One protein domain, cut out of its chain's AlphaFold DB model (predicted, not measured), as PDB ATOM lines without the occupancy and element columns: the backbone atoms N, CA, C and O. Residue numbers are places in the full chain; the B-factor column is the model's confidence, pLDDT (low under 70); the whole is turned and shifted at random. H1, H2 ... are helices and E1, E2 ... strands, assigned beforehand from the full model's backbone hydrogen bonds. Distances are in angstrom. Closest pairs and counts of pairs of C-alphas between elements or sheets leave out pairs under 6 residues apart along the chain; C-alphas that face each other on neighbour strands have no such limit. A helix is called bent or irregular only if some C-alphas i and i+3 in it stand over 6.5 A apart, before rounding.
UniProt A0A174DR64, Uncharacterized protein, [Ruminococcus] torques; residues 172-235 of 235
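AT A GLANCE: This is residues 172 to 235 of the 235 residues of an uncharacterized protein of [Ruminococcus] torques (UniProt A0A174DR64). One long helix, H1, runs out of a small head made of loops and a tiny two-strand hairpin, E1 and E2, which sits by the helix's first residues. The stretch before the hairpin, residues 172 to 195, has no named element; its first residues run beside H1, and residues 227 to 235 at the far end stick out. The printed part has 64 residues with two named strands and one named helix, in the order E1, E2, H1; the sheet E1 - E2 is antiparallel and the class is mostly helix. The whole is loose, with a radius of gyration of the C-alphas of 13.4 A, and only just elongated, spanning 43 by 22 by 17 A.

HOW THE PARTS SIT: After residues 172 to 195 come E1, residues 196 to 198, and E2, residues 205 to 207, joined as a hairpin by a short link of 6 residues. They are antiparallel at 138 degrees, and the C-alphas of 197 and 206, which face each other, are 4.3 A apart. N 205 and O 198, at 2.8 A, and N 198 and O 205, at 2.9 A, are within hydrogen-bond range. A tight link of 1 residue leads to H1, residues 209 to 234. The closest C-alphas of E1 and H1, those of Tyr 196 and Ala 212, are 6.8 A apart. In H1 every O i to N i+4 pair is within hydrogen-bond range.

IN THESE COORDINATES: E1 begins at C-alpha 196 (-22.141, 7.282, 50.657) and measures 7.2 A; E2 measures 6.4 A. H1 runs 37.6 A from C-alpha 209 (-28.020, 8.949, 53.598) to C-alpha 234 (-42.852, -14.541, 28.251) and is not bent.

THE WHOLE: The two C-alphas farthest apart, those of Gly 194 and Ala 235, are 44.2 A apart. Without residues 227 to 235, which stand free, the body spans 31 by 22 by 16 A. The printed part has no cut, and Ala 235 is the chain's last residue. Neither link between named elements is long. The mean pLDDT of the printed part is 92.5, and no printed residue is under 70.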
ATOM      1  N   LYS A 172     -46.661   1.279  36.086       91.00
ATOM      2  CA  LYS A 172     -45.985   2.523  36.467       91.00
ATOM      3  C   LYS A 172     -44.465   2.340  36.469       91.00
ATOM      4  O   LYS A 172     -43.907   1.616  37.296       91.00
ATOM      5  N   LYS A 173     -43.786   3.048  35.567       91.50
ATOM      6  CA  LYS A 173     -42.324   3.083  35.514       91.50
ATOM      7  C   LYS A 173     -41.775   3.816  36.750       91.50
ATOM      8  O   LYS A 173     -42.240   4.922  37.037       91.50
ATOM      9  N   PRO A 174     -40.796   3.249  37.478       92.19
ATOM     10  CA  PRO A 174     -40.196   3.914  38.633       92.19
ATOM     11  C   PRO A 174     -39.559   5.250  38.246       92.19
ATOM     12  O   PRO A 174     -38.833   5.332  37.248       92.19
ATOM     13  N   ALA A 175     -39.829   6.291  39.037       91.56
ATOM     14  CA  ALA A 175     -39.258   7.616  38.832       91.56
ATOM     15  C   ALA A 175     -37.748   7.572  39.079       91.56
ATOM     16  O   ALA A 175     -37.297   7.012  40.075       91.56
ATOM     17  N   VAL A 176     -36.969   8.131  38.154       92.12
ATOM     18  CA  VAL A 176     -35.511   8.195  38.296       92.12
ATOM     19  C   VAL A 176     -35.178   9.282  39.325       92.12
ATOM     20  O   VAL A 176     -35.607  10.416  39.106       92.12
ATOM     21  N   PRO A 177     -34.419   8.975  40.396       92.44
ATOM     22  CA  PRO A 177     -33.968   9.975  41.360       92.44
ATOM     23  C   PRO A 177     -33.226  11.118  40.665       92.44
ATOM     24  O   PRO A 177     -32.449  10.875  39.737       92.44
ATOM     25  N   GLU A 178     -33.414  12.356  41.128       91.06
ATOM     26  CA  GLU A 178     -32.881  13.550  40.451       91.06
ATOM     27  C   GLU A 178     -31.349  13.491  40.299       91.06
ATOM     28  O   GLU A 178     -30.798  13.879  39.273       91.06
ATOM     29  N   VAL A 179     -30.656  12.887  41.273       87.69
ATOM     30  CA  VAL A 179     -29.194  12.694  41.261       87.69
ATOM     31  C   VAL A 179     -28.711  11.830  40.079       87.69
ATOM     32  O   VAL A 179     -27.556  11.944  39.667       87.69
ATOM     33  N   LEU A 180     -29.581  10.973  39.535       89.94
ATOM     34  CA  LEU A 180     -29.287  10.015  38.462       89.94
ATOM     35  C   LEU A 180     -29.876  10.422  37.104       89.94
ATOM     36  O   LEU A 180     -29.657   9.737  36.101       89.94
ATOM     37  N   LYS A 181     -30.652  11.503  37.053       90.56
ATOM     38  CA  LYS A 181     -31.376  11.919  35.855       90.56
ATOM     39  C   LYS A 181     -30.406  12.342  34.753       90.56
ATOM     40  O   LYS A 181     -29.532  13.170  34.967       90.56
ATOM     41  N   GLY A 182     -30.553  11.746  33.568       88.12
ATOM     42  CA  GLY A 182     -29.677  12.018  32.421       88.12
ATOM     43  C   GLY A 182     -28.257  11.451  32.543       88.12
ATOM     44  O   GLY A 182     -27.450  11.663  31.643       88.12
ATOM     45  N   CYS A 183     -27.948  10.707  33.609       88.88
ATOM     46  CA  CYS A 183     -26.628  10.127  33.833       88.88
ATOM     47  C   CYS A 183     -26.610   8.627  33.521       88.88
ATOM     48  O   CYS A 183     -27.543   7.878  33.819       88.88
ATOM     49  N   THR A 184     -25.484   8.166  32.993       87.69
ATOM     50  CA  THR A 184     -25.127   6.744  32.961       87.69
ATOM     51  C   THR A 184     -24.402   6.388  34.254       87.69
ATOM     52  O   THR A 184     -23.648   7.197  34.771       87.69
ATOM     53  N   TRP A 185     -24.635   5.220  34.849       93.56
ATOM     54  CA  TRP A 185     -23.925   4.820  36.072       93.56
ATOM     55  C   TRP A 185     -23.979   3.304  36.267       93.56
ATOM     56  O   TRP A 185     -24.771   2.604  35.632       93.56
ATOM     57  N   ASN A 186     -23.149   2.782  37.168       91.94
ATOM     58  CA  ASN A 186     -22.964   1.341  37.371       91.94
ATOM     59  C   ASN A 186     -23.995   0.669  38.300       91.94
ATOM     60  O   ASN A 186     -23.853  -0.515  38.601       91.94
ATOM     61  N   GLN A 187     -25.016   1.403  38.756       92.88
ATOM     62  CA  GLN A 187     -26.062   0.919  39.667       92.88
ATOM     63  C   GLN A 187     -25.548   0.443  41.040       92.88
ATOM     64  O   GLN A 187     -26.217  -0.342  41.709       92.88
ATOM     65  N   LYS A 188     -24.370   0.913  41.475       93.00
ATOM     66  CA  LYS A 188     -23.786   0.587  42.783       93.00
ATOM     67  C   LYS A 188     -23.672   1.828  43.662       93.00
ATOM     68  O   LYS A 188     -23.184   2.868  43.226       93.00
ATOM     69  N   ILE A 189     -24.086   1.677  44.917       94.25
ATOM     70  CA  ILE A 189     -23.836   2.642  45.991       94.25
ATOM     71  C   ILE A 189     -22.625   2.141  46.781       94.25
ATOM     72  O   ILE A 189     -22.553   0.964  47.134       94.25
ATOM     73  N   TYR A 190     -21.673   3.027  47.047       93.56
ATOM     74  CA  TYR A 190     -20.431   2.732  47.755       93.56
ATOM     75  C   TYR A 190     -20.385   3.466  49.090       93.56
ATOM     76  O   TYR A 190     -20.899   4.575  49.201       93.56
ATOM     77  N   GLY A 191     -19.690   2.893  50.071       93.31
ATOM     78  CA  GLY A 191     -19.493   3.510  51.382       93.31
ATOM     79  C   GLY A 191     -20.495   3.037  52.433       93.31
ATOM     80  O   GLY A 191     -21.075   1.957  52.320       93.31
ATOM     81  N   LYS A 192     -20.645   3.837  53.488       92.56
ATOM     82  CA  LYS A 192     -21.481   3.565  54.668       92.56
ATOM     83  C   LYS A 192     -22.212   4.839  55.089       92.56
ATOM     84  O   LYS A 192     -21.888   5.904  54.568       92.56
ATOM     85  N   ALA A 193     -23.136   4.721  56.042       91.38
ATOM     86  CA  ALA A 193     -23.874   5.855  56.601       91.38
ATOM     87  C   ALA A 193     -22.941   7.033  56.942       91.38
ATOM     88  O   ALA A 193     -21.868   6.840  57.530       91.38
ATOM     89  N   GLY A 194     -23.325   8.228  56.500       88.50
ATOM     90  CA  GLY A 194     -22.555   9.468  56.592       88.50
ATOM     91  C   GLY A 194     -21.461   9.655  55.530       88.50
ATOM     92  O   GLY A 194     -20.814  10.700  55.516       88.50
ATOM     93  N   ASN A 195     -21.209   8.677  54.652       92.94
ATOM     94  CA  ASN A 195     -20.182   8.766  53.603       92.94
ATOM     95  C   ASN A 195     -20.513   7.883  52.382       92.94
ATOM     96  O   ASN A 195     -19.681   7.090  51.922       92.94
ATOM     97  N   TYR A 196     -21.746   7.973  51.880       95.75
ATOM     98  CA  TYR A 196     -22.141   7.282  50.657       95.75
ATOM     99  C   TYR A 196     -21.633   8.000  49.403       95.75
ATOM    100  O   TYR A 196     -21.520   9.225  49.343       95.75
ATOM    101  N   SER A 197     -21.334   7.222  48.364       93.94
ATOM    102  CA  SER A 197     -20.935   7.732  47.054       93.94
ATOM    103  C   SER A 197     -21.466   6.880  45.908       93.94
ATOM    104  O   SER A 197     -21.683   5.676  46.045       93.94
ATOM    105  N   ILE A 198     -21.647   7.521  44.762       95.50
ATOM    106  CA  ILE A 198     -22.010   6.908  43.482       95.50
ATOM    107  C   ILE A 198     -21.087   7.445  42.385       95.50
ATOM    108  O   ILE A 198     -20.388   8.435  42.594       95.50
ATOM    109  N   TYR A 199     -21.095   6.798  41.218       94.38
ATOM    110  CA  TYR A 199     -20.267   7.185  40.070       94.38
ATOM    111  C   TYR A 199     -21.119   7.470  38.819       94.38
ATOM    112  O   TYR A 199     -21.130   6.657  37.887       94.38
ATOM    113  N   PRO A 200     -21.907   8.563  38.793       91.81
ATOM    114  CA  PRO A 200     -22.584   9.011  37.581       91.81
ATOM    115  C   PRO A 200     -21.567   9.490  36.536       91.81
ATOM    116  O   PRO A 200     -20.678  10.275  36.831       91.81
ATOM    117  N   ASN A 201     -21.700   8.995  35.309       92.19
ATOM    118  CA  ASN A 201     -20.826   9.227  34.156       92.19
ATOM    119  C   ASN A 201     -19.338   8.927  34.419       92.19
ATOM    120  O   ASN A 201     -18.473   9.412  33.702       92.19
ATOM    121  N   GLY A 202     -19.048   8.093  35.424       91.00
ATOM    122  CA  GLY A 202     -17.687   7.735  35.831       91.00
ATOM    123  C   GLY A 202     -17.105   8.604  36.950       91.00
ATOM    124  O   GLY A 202     -16.145   8.175  37.587       91.00
ATOM    125  N   ASP A 203     -17.718   9.744  37.271       91.75
ATOM    126  CA  ASP A 203     -17.207  10.677  38.279       91.75
ATOM    127  C   ASP A 203     -17.771  10.393  39.669       91.75
ATOM    128  O   ASP A 203     -18.976  10.210  39.851       91.75
ATOM    129  N   LYS A 204     -16.907  10.393  40.690       93.56
ATOM    130  CA  LYS A 204     -17.326  10.164  42.077       93.56
ATOM    131  C   LYS A 204     -18.176  11.331  42.584       93.56
ATOM    132  O   LYS A 204     -17.696  12.457  42.687       93.56
ATOM    133  N   LYS A 205     -19.396  11.036  43.027       93.19
ATOM    134  CA  LYS A 205     -20.309  11.986  43.672       93.19
ATOM    135  C   LYS A 205     -20.700  11.483  45.057       93.19
ATOM    136  O   LYS A 205     -21.173  10.355  45.193       93.19
ATOM    137  N   LEU A 206     -20.483  12.310  46.079       93.56
ATOM    138  CA  LEU A 206     -20.976  12.060  47.435       93.56
ATOM    139  C   LEU A 206     -22.487  12.302  47.485       93.56
ATOM    140  O   LEU A 206     -22.985  13.221  46.832       93.56
ATOM    141  N   ILE A 207     -23.196  11.471  48.240       94.00
ATOM    142  CA  ILE A 207     -24.647  11.565  48.426       94.00
ATOM    143  C   ILE A 207     -24.994  11.475  49.909       94.00
ATOM    144  O   ILE A 207     -24.242  10.890  50.693       94.00
ATOM    145  N   THR A 208     -26.127  12.058  50.289       94.75
ATOM    146  CA  THR A 208     -26.647  11.955  51.658       94.75
ATOM    147  C   THR A 208     -27.202  10.556  51.930       94.75
ATOM    148  O   THR A 208     -27.488   9.793  51.003       94.75
ATOM    149  N   ASP A 209     -27.391  10.216  53.205       93.25
ATOM    150  CA  ASP A 209     -28.020   8.949  53.598       93.25
ATOM    151  C   ASP A 209     -29.458   8.840  53.060       93.25
ATOM    152  O   ASP A 209     -29.860   7.776  52.594       93.25
ATOM    153  N   GLU A 210     -30.193   9.955  53.023       92.88
ATOM    154  CA  GLU A 210     -31.533  10.039  52.426       92.88
ATOM    155  C   GLU A 210     -31.510   9.745  50.920       92.88
ATOM    156  O   GLU A 210     -32.291   8.928  50.434       92.88
ATOM    157  N   GLN A 211     -30.570  10.343  50.180       93.12
ATOM    158  CA  GLN A 211     -30.391  10.078  48.748       93.12
ATOM    159  C   GLN A 211     -29.965   8.630  48.489       93.12
ATOM    160  O   GLN A 211     -30.398   8.015  47.515       93.12
ATOM    161  N   ALA A 212     -29.115   8.063  49.348       93.38
ATOM    162  CA  ALA A 212     -28.726   6.663  49.246       93.38
ATOM    163  C   ALA A 212     -29.938   5.740  49.431       93.38
ATOM    164  O   ALA A 212     -30.081   4.773  48.681       93.38
ATOM    165  N   GLU A 213     -30.823   6.046  50.379       93.31
ATOM    166  CA  GLU A 213     -32.049   5.282  50.608       93.31
ATOM    167  C   GLU A 213     -33.061   5.432  49.462       93.31
ATOM    168  O   GLU A 213     -33.614   4.436  48.989       93.31
ATOM    169  N   GLU A 214     -33.232   6.643  48.922       94.44
ATOM    170  CA  GLU A 214     -34.038   6.892  47.720       94.44
ATOM    171  C   GLU A 214     -33.552   6.046  46.531       94.44
ATOM    172  O   GLU A 214     -34.346   5.387  45.853       94.44
ATOM    173  N   ILE A 215     -32.235   6.001  46.300       93.88
ATOM    174  CA  ILE A 215     -31.640   5.220  45.210       93.88
ATOM    175  C   ILE A 215     -31.826   3.714  45.437       93.88
ATOM    176  O   ILE A 215     -32.129   3.002  44.477       93.88
ATOM    177  N   LYS A 216     -31.683   3.206  46.670       94.31
ATOM    178  CA  LYS A 216     -31.962   1.787  46.973       94.31
ATOM    179  C   LYS A 216     -33.415   1.434  46.664       94.31
ATOM    180  O   LYS A 216     -33.656   0.463  45.948       94.31
ATOM    181  N   ASN A 217     -34.361   2.250  47.129       94.25
ATOM    182  CA  ASN A 217     -35.787   2.060  46.859       94.25
ATOM    183  C   ASN A 217     -36.083   2.084  45.354       94.25
ATOM    184  O   ASN A 217     -36.785   1.209  44.842       94.25
ATOM    185  N   TYR A 218     -35.484   3.023  44.617       94.38
ATOM    186  CA  TYR A 218     -35.571   3.064  43.160       94.38
ATOM    187  C   TYR A 218     -35.039   1.783  42.498       94.38
ATOM    188  O   TYR A 218     -35.686   1.263  41.589       94.38
ATOM    189  N   LEU A 219     -33.888   1.256  42.933       94.12
ATOM    190  CA  LEU A 219     -33.317   0.023  42.379       94.12
ATOM    191  C   LEU A 219     -34.224  -1.190  42.628       94.12
ATOM    192  O   LEU A 219     -34.431  -1.975  41.701       94.12
ATOM    193  N   THR A 220     -34.812  -1.306  43.821       93.94
ATOM    194  CA  THR A 220     -35.790  -2.357  44.147       93.94
ATOM    195  C   THR A 220     -37.019  -2.265  43.242       93.94
ATOM    196  O   THR A 220     -37.344  -3.225  42.543       93.94
ATOM    197  N   LEU A 221     -37.642  -1.083  43.152       94.69
ATOM    198  CA  LEU A 221     -38.810  -0.855  42.291       94.69
ATOM    199  C   LEU A 221     -38.496  -1.090  40.806       94.69
ATOM    200  O   LEU A 221     -39.330  -1.593  40.052       94.69
ATOM    201  N   LYS A 222     -37.287  -0.730  40.361       93.94
ATOM    202  CA  LYS A 222     -36.808  -0.968  38.993       93.94
ATOM    203  C   LYS A 222     -36.660  -2.452  38.693       93.94
ATOM    204  O   LYS A 222     -36.981  -2.871  37.582       93.94
ATOM    205  N   GLU A 223     -36.176  -3.234  39.649       94.00
ATOM    206  CA  GLU A 223     -36.048  -4.681  39.497       94.00
ATOM    207  C   GLU A 223     -37.419  -5.368  39.482       94.00
ATOM    208  O   GLU A 223     -37.685  -6.189  38.606       94.00
ATOM    209  N   GLU A 224     -38.335  -4.965  40.364       94.00
ATOM    210  CA  GLU A 224     -39.727  -5.434  40.338       94.00
ATOM    211  C   GLU A 224     -40.429  -5.098  39.018       94.00
ATOM    212  O   GLU A 224     -41.090  -5.953  38.427       94.00
ATOM    213  N   TYR A 225     -40.251  -3.871  38.518       94.62
ATOM    214  CA  TYR A 225     -40.756  -3.457  37.210       94.62
ATOM    215  C   TYR A 225     -40.224  -4.366  36.094       94.62
ATOM    216  O   TYR A 225     -40.997  -4.855  35.271       94.62
ATOM    217  N   ARG A 226     -38.911  -4.636  36.075       93.75
ATOM    218  CA  ARG A 226     -38.285  -5.515  35.073       93.75
ATOM    219  C   ARG A 226     -38.844  -6.931  35.116       93.75
ATOM    220  O   ARG A 226     -39.116  -7.486  34.053       93.75
ATOM    221  N   LYS A 227     -39.033  -7.495  36.311       94.75
ATOM    222  CA  LYS A 227     -39.618  -8.833  36.485       94.75
ATOM    223  C   LYS A 227     -41.029  -8.897  35.909       94.75
ATOM    224  O   LYS A 227     -41.264  -9.714  35.029       94.75
ATOM    225  N   LYS A 228     -41.903  -7.954  36.280       94.25
ATOM    226  CA  LYS A 228     -43.280  -7.875  35.755       94.25
ATOM    227  C   LYS A 228     -43.323  -7.728  34.232       94.25
ATOM    228  O   LYS A 228     -44.118  -8.380  33.563       94.25
ATOM    229  N   VAL A 229     -42.450  -6.895  33.661       93.06
ATOM    230  CA  VAL A 229     -42.359  -6.737  32.198       93.06
ATOM    231  C   VAL A 229     -41.896  -8.030  31.523       93.06
ATOM    232  O   VAL A 229     -42.442  -8.397  30.486       93.06
ATOM    233  N   ASN A 230     -40.909  -8.727  32.089       93.12
ATOM    234  CA  ASN A 230     -40.429  -9.997  31.540       93.12
ATOM    235  C   ASN A 230     -41.480 -11.108  31.653       93.12
ATOM    236  O   ASN A 230     -41.625 -11.887  30.715       93.12
ATOM    237  N   GLU A 231     -42.237 -11.153  32.749       93.50
ATOM    238  CA  GLU A 231     -43.368 -12.072  32.919       93.50
ATOM    239  C   GLU A 231     -44.416 -11.865  31.820       93.50
ATOM    240  O   GLU A 231     -44.815 -12.831  31.182       93.50
ATOM    241  N   ILE A 232     -44.795 -10.617  31.513       91.88
ATOM    242  CA  ILE A 232     -45.765 -10.329  30.439       91.88
ATOM    243  C   ILE A 232     -45.221 -10.699  29.055       91.88
ATOM    244  O   ILE A 232     -45.970 -11.180  28.207       91.88
ATOM    245  N   LYS A 233     -43.931 -10.465  28.798       88.94
ATOM    246  CA  LYS A 233     -43.321 -10.808  27.504       88.94
ATOM    247  C   LYS A 233     -43.295 -12.316  27.260       88.94
ATOM    248  O   LYS A 233     -43.539 -12.734  26.128       88.94
ATOM    249  N   ASN A 234     -43.023 -13.089  28.311       88.00
ATOM    250  CA  ASN A 234     -42.852 -14.541  28.251       88.00
ATOM    251  C   ASN A 234     -44.142 -15.345  28.497       88.00
ATOM    252  O   ASN A 234     -44.106 -16.561  28.336       88.00
ATOM    253  N   ALA A 235     -45.232 -14.694  28.920       81.38
ATOM    254  CA  ALA A 235     -46.565 -15.290  29.019       81.38
ATOM    255  C   ALA A 235     -47.153 -15.584  27.635       81.38
ATOM    256  O   ALA A 235     -47.863 -16.601  27.522       81.38
TER     257      ALA A 235